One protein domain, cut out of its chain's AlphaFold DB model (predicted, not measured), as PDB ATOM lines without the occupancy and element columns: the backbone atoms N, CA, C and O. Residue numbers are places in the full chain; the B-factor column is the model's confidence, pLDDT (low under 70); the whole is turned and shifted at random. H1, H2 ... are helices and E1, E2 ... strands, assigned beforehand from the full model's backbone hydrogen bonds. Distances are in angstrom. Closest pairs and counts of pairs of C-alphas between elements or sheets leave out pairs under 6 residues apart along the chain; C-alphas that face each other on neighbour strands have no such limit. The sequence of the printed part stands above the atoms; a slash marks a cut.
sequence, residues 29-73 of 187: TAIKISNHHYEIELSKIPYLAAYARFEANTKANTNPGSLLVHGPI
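Overview. This is residues 29 to 73 of the 187 residues of the protein "Geranylgeranyl pyrophosphate synthetase" of Sclerotinia borealis (strain F-4128) (UniProt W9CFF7). A small three-stranded sheet is covered on one face by a single helix, H1, which crosses its strands; this makes two layers, a helix on one face of a sheet. E1 and E2 form a hairpin, and after H1 a loop folds back to lay the short E3 beside E1. The printed part has 45 residues, with one named helix and three named strands in the order E1, E2, H1, E3. The sheet's order is E2, E1, E3, mixed, and the class is mixed, helices and strands. The whole is compact, with a radius of gyration of the C-alphas of 10.3 A, and spans 26 by 22 by 15 A.

Along the chain. E1, residues 29 to 33, begins at C-alpha 29 (-34.557, 53.168, 13.682) and is 12.2 A long. E2, residues 36 to 40, measures 12.3 A. H1, residues 46 to 59, is 19.9 A long. E3, residues 68 to 70, measures 6.8 A and ends at C-alpha 70 (-26.720, 47.829, 5.058).

Arrangement. The hairpin strands E1 and E2 are antiparallel, at 148 degrees between their directions, with N 31 and O 38 within hydrogen-bond range at 2.9 A, and N 38 and O 31 at 2.8 A. E1 and E3 are parallel, at 31 degrees, with N 32 and O 68 within hydrogen-bond range at 2.8 A. E2 and E3 are apart. H1 is on the sheet at a height over the sheet of 9.1 A, from a local plane fitted to just 6 C-alphas. It lies over E1 and only just over E3, on which 3 of its C-alphas fall, and runs across the strands at 86 degrees to E1 on the local plane. The closest C-alphas of H1 and E3, those of Ala 52 and Leu 68, are 6.9 A apart. In H1 every O i to N i+4 pair is within hydrogen-bond range.

Size, cuts and confidence. The C-alphas farthest apart, of Lys 44 and Thr 62, are 28.2 A apart. The printed part has no cut, and no link is long. Mean pLDDT of the printed part is 86.8; residues 60 to 65 are under 70.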
ATOM      1  N   THR A  29     -36.014  53.302  13.689       89.31
ATOM      2  CA  THR A  29     -34.557  53.168  13.682       89.31
ATOM      3  C   THR A  29     -33.987  53.823  12.432       89.31
ATOM      4  O   THR A  29     -34.455  53.556  11.324       89.31
ATOM      5  N   ALA A  30     -32.975  54.672  12.615       92.00
ATOM      6  CA  ALA A  30     -32.216  55.246  11.513       92.00
ATOM      7  C   ALA A  30     -31.292  54.182  10.902       92.00
ATOM      8  O   ALA A  30     -30.487  53.565  11.604       92.00
ATOM      9  N   ILE A  31     -31.406  53.976   9.595       93.38
ATOM     10  CA  ILE A  31     -30.595  53.031   8.830       93.38
ATOM     11  C   ILE A  31     -30.194  53.656   7.498       93.38
ATOM     12  O   ILE A  31     -30.987  54.343   6.854       93.38
ATOM     13  N   LYS A  32     -28.959  53.405   7.074       95.56
ATOM     14  CA  LYS A  32     -28.483  53.703   5.728       95.56
ATOM     15  C   LYS A  32     -28.500  52.420   4.905       95.56
ATOM     16  O   LYS A  32     -27.839  51.456   5.275       95.56
ATOM     17  N   ILE A  33     -29.239  52.406   3.803       95.00
ATOM     18  CA  ILE A  33     -29.260  51.287   2.851       95.00
ATOM     19  C   ILE A  33     -28.667  51.813   1.554       95.00
ATOM     20  O   ILE A  33     -29.146  52.811   1.010       95.00
ATOM     21  N   SER A  34     -27.588  51.186   1.082       90.88
ATOM     22  CA  SER A  34     -26.756  51.757   0.017       90.88
ATOM     23  C   SER A  34     -26.309  53.185   0.394       90.88
ATOM     24  O   SER A  34     -25.608  53.368   1.390       90.88
ATOM     25  N   ASN A  35     -26.740  54.209  -0.348       90.25
ATOM     26  CA  ASN A  35     -26.399  55.613  -0.107       90.25
ATOM     27  C   ASN A  35     -27.537  56.451   0.497       90.25
ATOM     28  O   ASN A  35     -27.386  57.662   0.617       90.25
ATOM     29  N   HIS A  36     -28.669  55.841   0.849       93.44
ATOM     30  CA  HIS A  36     -29.889  56.555   1.239       93.44
ATOM     31  C   HIS A  36     -30.207  56.307   2.718       93.44
ATOM     32  O   HIS A  36     -29.950  55.219   3.236       93.44
ATOM     33  N   HIS A  37     -30.731  57.326   3.404       94.44
ATOM     34  CA  HIS A  37     -31.074  57.260   4.826       94.44
ATOM     35  C   HIS A  37     -32.576  57.062   5.003       94.44
ATOM     36  O   HIS A  37     -33.379  57.769   4.395       94.44
ATOM     37  N   TYR A  38     -32.946  56.139   5.884       93.75
ATOM     38  CA  TYR A  38     -34.328  55.799   6.176       93.75
ATOM     39  C   TYR A  38     -34.567  55.752   7.683       93.75
ATOM     40  O   TYR A  38     -33.702  55.349   8.457       93.75
ATOM     41  N   GLU A  39     -35.788  56.098   8.085       92.75
ATOM     42  CA  GLU A  39     -36.312  55.814   9.419       92.75
ATOM     43  C   GLU A  39     -37.330  54.678   9.342       92.75
ATOM     44  O   GLU A  39     -38.417  54.838   8.777       92.75
ATOM     45  N   ILE A  40     -36.994  53.518   9.896       91.44
ATOM     46  CA  ILE A  40     -37.774  52.295   9.695       91.44
ATOM     47  C   ILE A  40     -38.341  51.793  11.012       91.44
ATOM     48  O   ILE A  40     -37.646  51.701  12.017       91.44
ATOM     49  N   GLU A  41     -39.618  51.435  10.985       92.00
ATOM     50  CA  GLU A  41     -40.251  50.670  12.050       92.00
ATOM     51  C   GLU A  41     -39.858  49.192  11.888       92.00
ATOM     52  O   GLU A  41     -40.452  48.462  11.093       92.00
ATOM     53  N   LEU A  42     -38.814  48.760  12.604       91.50
ATOM     54  CA  LEU A  42     -38.212  47.431  12.423       91.50
ATOM     55  C   LEU A  42     -39.185  46.272  12.692       91.50
ATOM     56  O   LEU A  42     -39.018  45.201  12.122       91.50
ATOM     57  N   SER A  43     -40.227  46.476  13.504       91.25
ATOM     58  CA  SER A  43     -41.251  45.451  13.769       91.25
ATOM     59  C   SER A  43     -42.016  45.009  12.517       91.25
ATOM     60  O   SER A  43     -42.584  43.923  12.521       91.25
ATOM     61  N   LYS A  44     -42.022  45.816  11.448       91.31
ATOM     62  CA  LYS A  44     -42.662  45.482  10.166       91.31
ATOM     63  C   LYS A  44     -41.732  44.777   9.179       91.31
ATOM     64  O   LYS A  44     -42.199  44.330   8.136       91.31
ATOM     65  N   ILE A  45     -40.431  44.721   9.473       94.50
ATOM     66  CA  ILE A  45     -39.404  44.181   8.576       94.50
ATOM     67  C   ILE A  45     -38.486  43.249   9.381       94.50
ATOM     68  O   ILE A  45     -37.422  43.682   9.841       94.50
ATOM     69  N   PRO A  46     -38.890  41.981   9.590       95.00
ATOM     70  CA  PRO A  46     -38.184  41.044  10.463       95.00
ATOM     71  C   PRO A  46     -36.708  40.862  10.115       95.00
ATOM     72  O   PRO A  46     -35.872  40.851  11.022       95.00
ATOM     73  N   TYR A  47     -36.369  40.823   8.823       96.25
ATOM     74  CA  TYR A  47     -34.977  40.766   8.380       96.25
ATOM     75  C   TYR A  47     -34.146  41.931   8.941       96.25
ATOM     76  O   TYR A  47     -33.110  41.717   9.573       96.25
ATOM     77  N   LEU A  48     -34.620  43.174   8.787       95.19
ATOM     78  CA  LEU A  48     -33.899  44.353   9.276       95.19
ATOM     79  C   LEU A  48     -33.876  44.422  10.808       95.19
ATOM     80  O   LEU A  48     -32.902  44.911  11.378       95.19
ATOM     81  N   ALA A  49     -34.904  43.907  11.487       94.00
ATOM     82  CA  ALA A  49     -34.891  43.770  12.940       94.00
ATOM     83  C   ALA A  49     -33.796  42.800  13.412       94.00
ATOM     84  O   ALA A  49     -33.065  43.104  14.357       94.00
ATOM     85  N   ALA A  50     -33.664  41.646  12.752       94.19
ATOM     86  CA  ALA A  50     -32.612  40.675  13.038       94.19
ATOM     87  C   ALA A  50     -31.223  41.249  12.719       94.19
ATOM     88  O   ALA A  50     -30.317  41.161  13.550       94.19
ATOM     89  N   TYR A  51     -31.087  41.917  11.571       93.69
ATOM     90  CA  TYR A  51     -29.860  42.589  11.158       93.69
ATOM     91  C   TYR A  51     -29.408  43.645  12.177       93.69
ATOM     92  O   TYR A  51     -28.266  43.623  12.632       93.69
ATOM     93  N   ALA A  52     -30.318  44.517  12.623       91.69
ATOM     94  CA  ALA A  52     -30.017  45.539  13.624       91.69
ATOM     95  C   ALA A  52     -29.535  44.938  14.955       91.69
ATOM     96  O   ALA A  52     -28.611  45.468  15.571       91.69
ATOM     97  N   ARG A  53     -30.128  43.819  15.398       91.25
ATOM     98  CA  ARG A  53     -29.701  43.107  16.617       91.25
ATOM     99  C   ARG A  53     -28.307  42.503  16.461       91.25
ATOM    100  O   ARG A  53     -27.493  42.610  17.374       91.25
ATOM    101  N   PHE A  54     -28.029  41.890  15.313       90.12
ATOM    102  CA  PHE A  54     -26.715  41.329  15.009       90.12
ATOM    103  C   PHE A  54     -25.625  42.413  15.009       90.12
ATOM    104  O   PHE A  54     -24.595  42.272  15.670       90.12
ATOM    105  N   GLU A  55     -25.886  43.534  14.340       89.12
ATOM    106  CA  GLU A  55     -24.986  44.689  14.296       89.12
ATOM    107  C   GLU A  55     -24.786  45.323  15.676       89.12
ATOM    108  O   GLU A  55     -23.668  45.675  16.039       89.12
ATOM    109  N   ALA A  56     -25.840  45.431  16.490       85.31
ATOM    110  CA  ALA A  56     -25.718  45.934  17.856       85.31
ATOM    111  C   ALA A  56     -24.796  45.047  18.710       85.31
ATOM    112  O   ALA A  56     -23.949  45.569  19.432       85.31
ATOM    113  N   ASN A  57     -24.904  43.723  18.588       82.94
ATOM    114  CA  ASN A  57     -24.075  42.782  19.345       82.94
ATOM    115  C   ASN A  57     -22.600  42.815  18.919       82.94
ATOM    116  O   ASN A  57     -21.712  42.688  19.760       82.94
ATOM    117  N   THR A  58     -22.318  43.002  17.630       80.06
ATOM    118  CA  THR A  58     -20.938  43.103  17.125       80.06
ATOM    119  C   THR A  58     -20.311  44.459  17.460       80.06
ATOM    120  O   THR A  58     -19.154  44.534  17.883       80.06
ATOM    121  N   LYS A  59     -21.083  45.546  17.349       74.19
ATOM    122  CA  LYS A  59     -20.607  46.917  17.575       74.19
ATOM    123  C   LYS A  59     -20.584  47.333  19.038       74.19
ATOM    124  O   LYS A  59     -19.770  48.185  19.374       74.19
ATOM    125  N   ALA A  60     -21.371  46.726  19.925       61.84
ATOM    126  CA  ALA A  60     -21.252  46.960  21.369       61.84
ATOM    127  C   ALA A  60     -19.831  46.678  21.893       61.84
ATOM    128  O   ALA A  60     -19.388  47.320  22.840       61.84
ATOM    129  N   ASN A  61     -19.089  45.793  21.220       57.50
ATOM    130  CA  ASN A  61     -17.708  45.459  21.561       57.50
ATOM    131  C   ASN A  61     -16.662  46.393  20.923       57.50
ATOM    132  O   ASN A  61     -15.483  46.276  21.248       57.50
ATOM    133  N   THR A  62     -17.060  47.298  20.016       60.31
ATOM    134  CA  THR A  62     -16.105  48.074  19.199       60.31
ATOM    135  C   THR A  62     -16.434  49.569  19.099       60.31
ATOM    136  O   THR A  62     -15.523  50.387  19.174       60.31
ATOM    137  N   ASN A  63     -17.706  49.953  18.921       59.06
ATOM    138  CA  ASN A  63     -18.150  51.351  18.843       59.06
ATOM    139  C   ASN A  63     -19.685  51.503  19.060       59.06
ATOM    140  O   ASN A  63     -20.462  51.431  18.099       59.06
ATOM    141  N   PRO A  64     -20.164  51.680  20.306       56.72
ATOM    142  CA  PRO A  64     -21.591  51.825  20.595       56.72
ATOM    143  C   PRO A  64     -22.150  53.145  20.031       56.72
ATOM    144  O   PRO A  64     -21.650  54.222  20.336       56.72
ATOM    145  N   GLY A  65     -23.209  53.065  19.214       66.25
ATOM    146  CA  GLY A  65     -23.907  54.233  18.650       66.25
ATOM    147  C   GLY A  65     -23.627  54.536  17.173       66.25
ATOM    148  O   GLY A  65     -24.146  55.520  16.649       66.25
ATOM    149  N   SER A  66     -22.849  53.707  16.467       71.06
ATOM    150  CA  SER A  66     -22.651  53.887  15.023       71.06
ATOM    151  C   SER A  66     -23.955  53.676  14.242       71.06
ATOM    152  O   SER A  66     -24.691  52.727  14.527       71.06
ATOM    153  N   LEU A  67     -24.188  54.498  13.214       83.00
ATOM    154  CA  LEU A  67     -25.295  54.341  12.268       83.00
ATOM    155  C   LEU A  67     -25.354  52.905  11.713       83.00
ATOM    156  O   LEU A  67     -24.328  52.318  11.354       83.00
ATOM    157  N   LEU A  68     -26.559  52.340  11.634       89.19
ATOM    158  CA  LEU A  68     -26.786  51.045  11.001       89.19
ATOM    159  C   LEU A  68     -26.630  51.206   9.483       89.19
ATOM    160  O   LEU A  68     -27.313  52.039   8.889       89.19
ATOM    161  N   VAL A  69     -25.731  50.444   8.862       92.75
ATOM    162  CA  VAL A  69     -25.436  50.541   7.423       92.75
ATOM    163  C   VAL A  69     -25.606  49.170   6.800       92.75
ATOM    164  O   VAL A  69     -24.926  48.246   7.210       92.75
ATOM    165  N   HIS A  70     -26.470  49.056   5.800       94.50
ATOM    166  CA  HIS A  70     -26.720  47.829   5.058       94.50
ATOM    167  C   HIS A  70     -26.383  48.025   3.572       94.50
ATOM    168  O   HIS A  70     -26.485  49.133   3.031       94.50
ATOM    169  N   GLY A  71     -26.001  46.937   2.898       95.00
ATOM    170  CA  GLY A  71     -25.805  46.915   1.448       95.00
ATOM    171  C   GLY A  71     -27.082  47.264   0.664       95.00
ATOM    172  O   GLY A  71     -28.152  47.437   1.255       95.00
ATOM    173  N   PRO A  72     -26.998  47.394  -0.669       96.38
ATOM    174  CA  PRO A  72     -28.173  47.657  -1.492       96.38
ATOM    175  C   PRO A  72     -29.215  46.539  -1.352       96.38
ATOM    176  O   PRO A  72     -28.870  45.362  -1.287       96.38
ATOM    177  N   ILE A  73     -30.489  46.927  -1.338       97.62
ATOM    178  CA  ILE A  73     -31.640  46.023  -1.425       97.62
ATOM    179  C   ILE A  73     -32.429  46.463  -2.660       97.62
ATOM    180  O   ILE A  73     -32.742  47.649  -2.802       97.62
TER     181      ILE A  73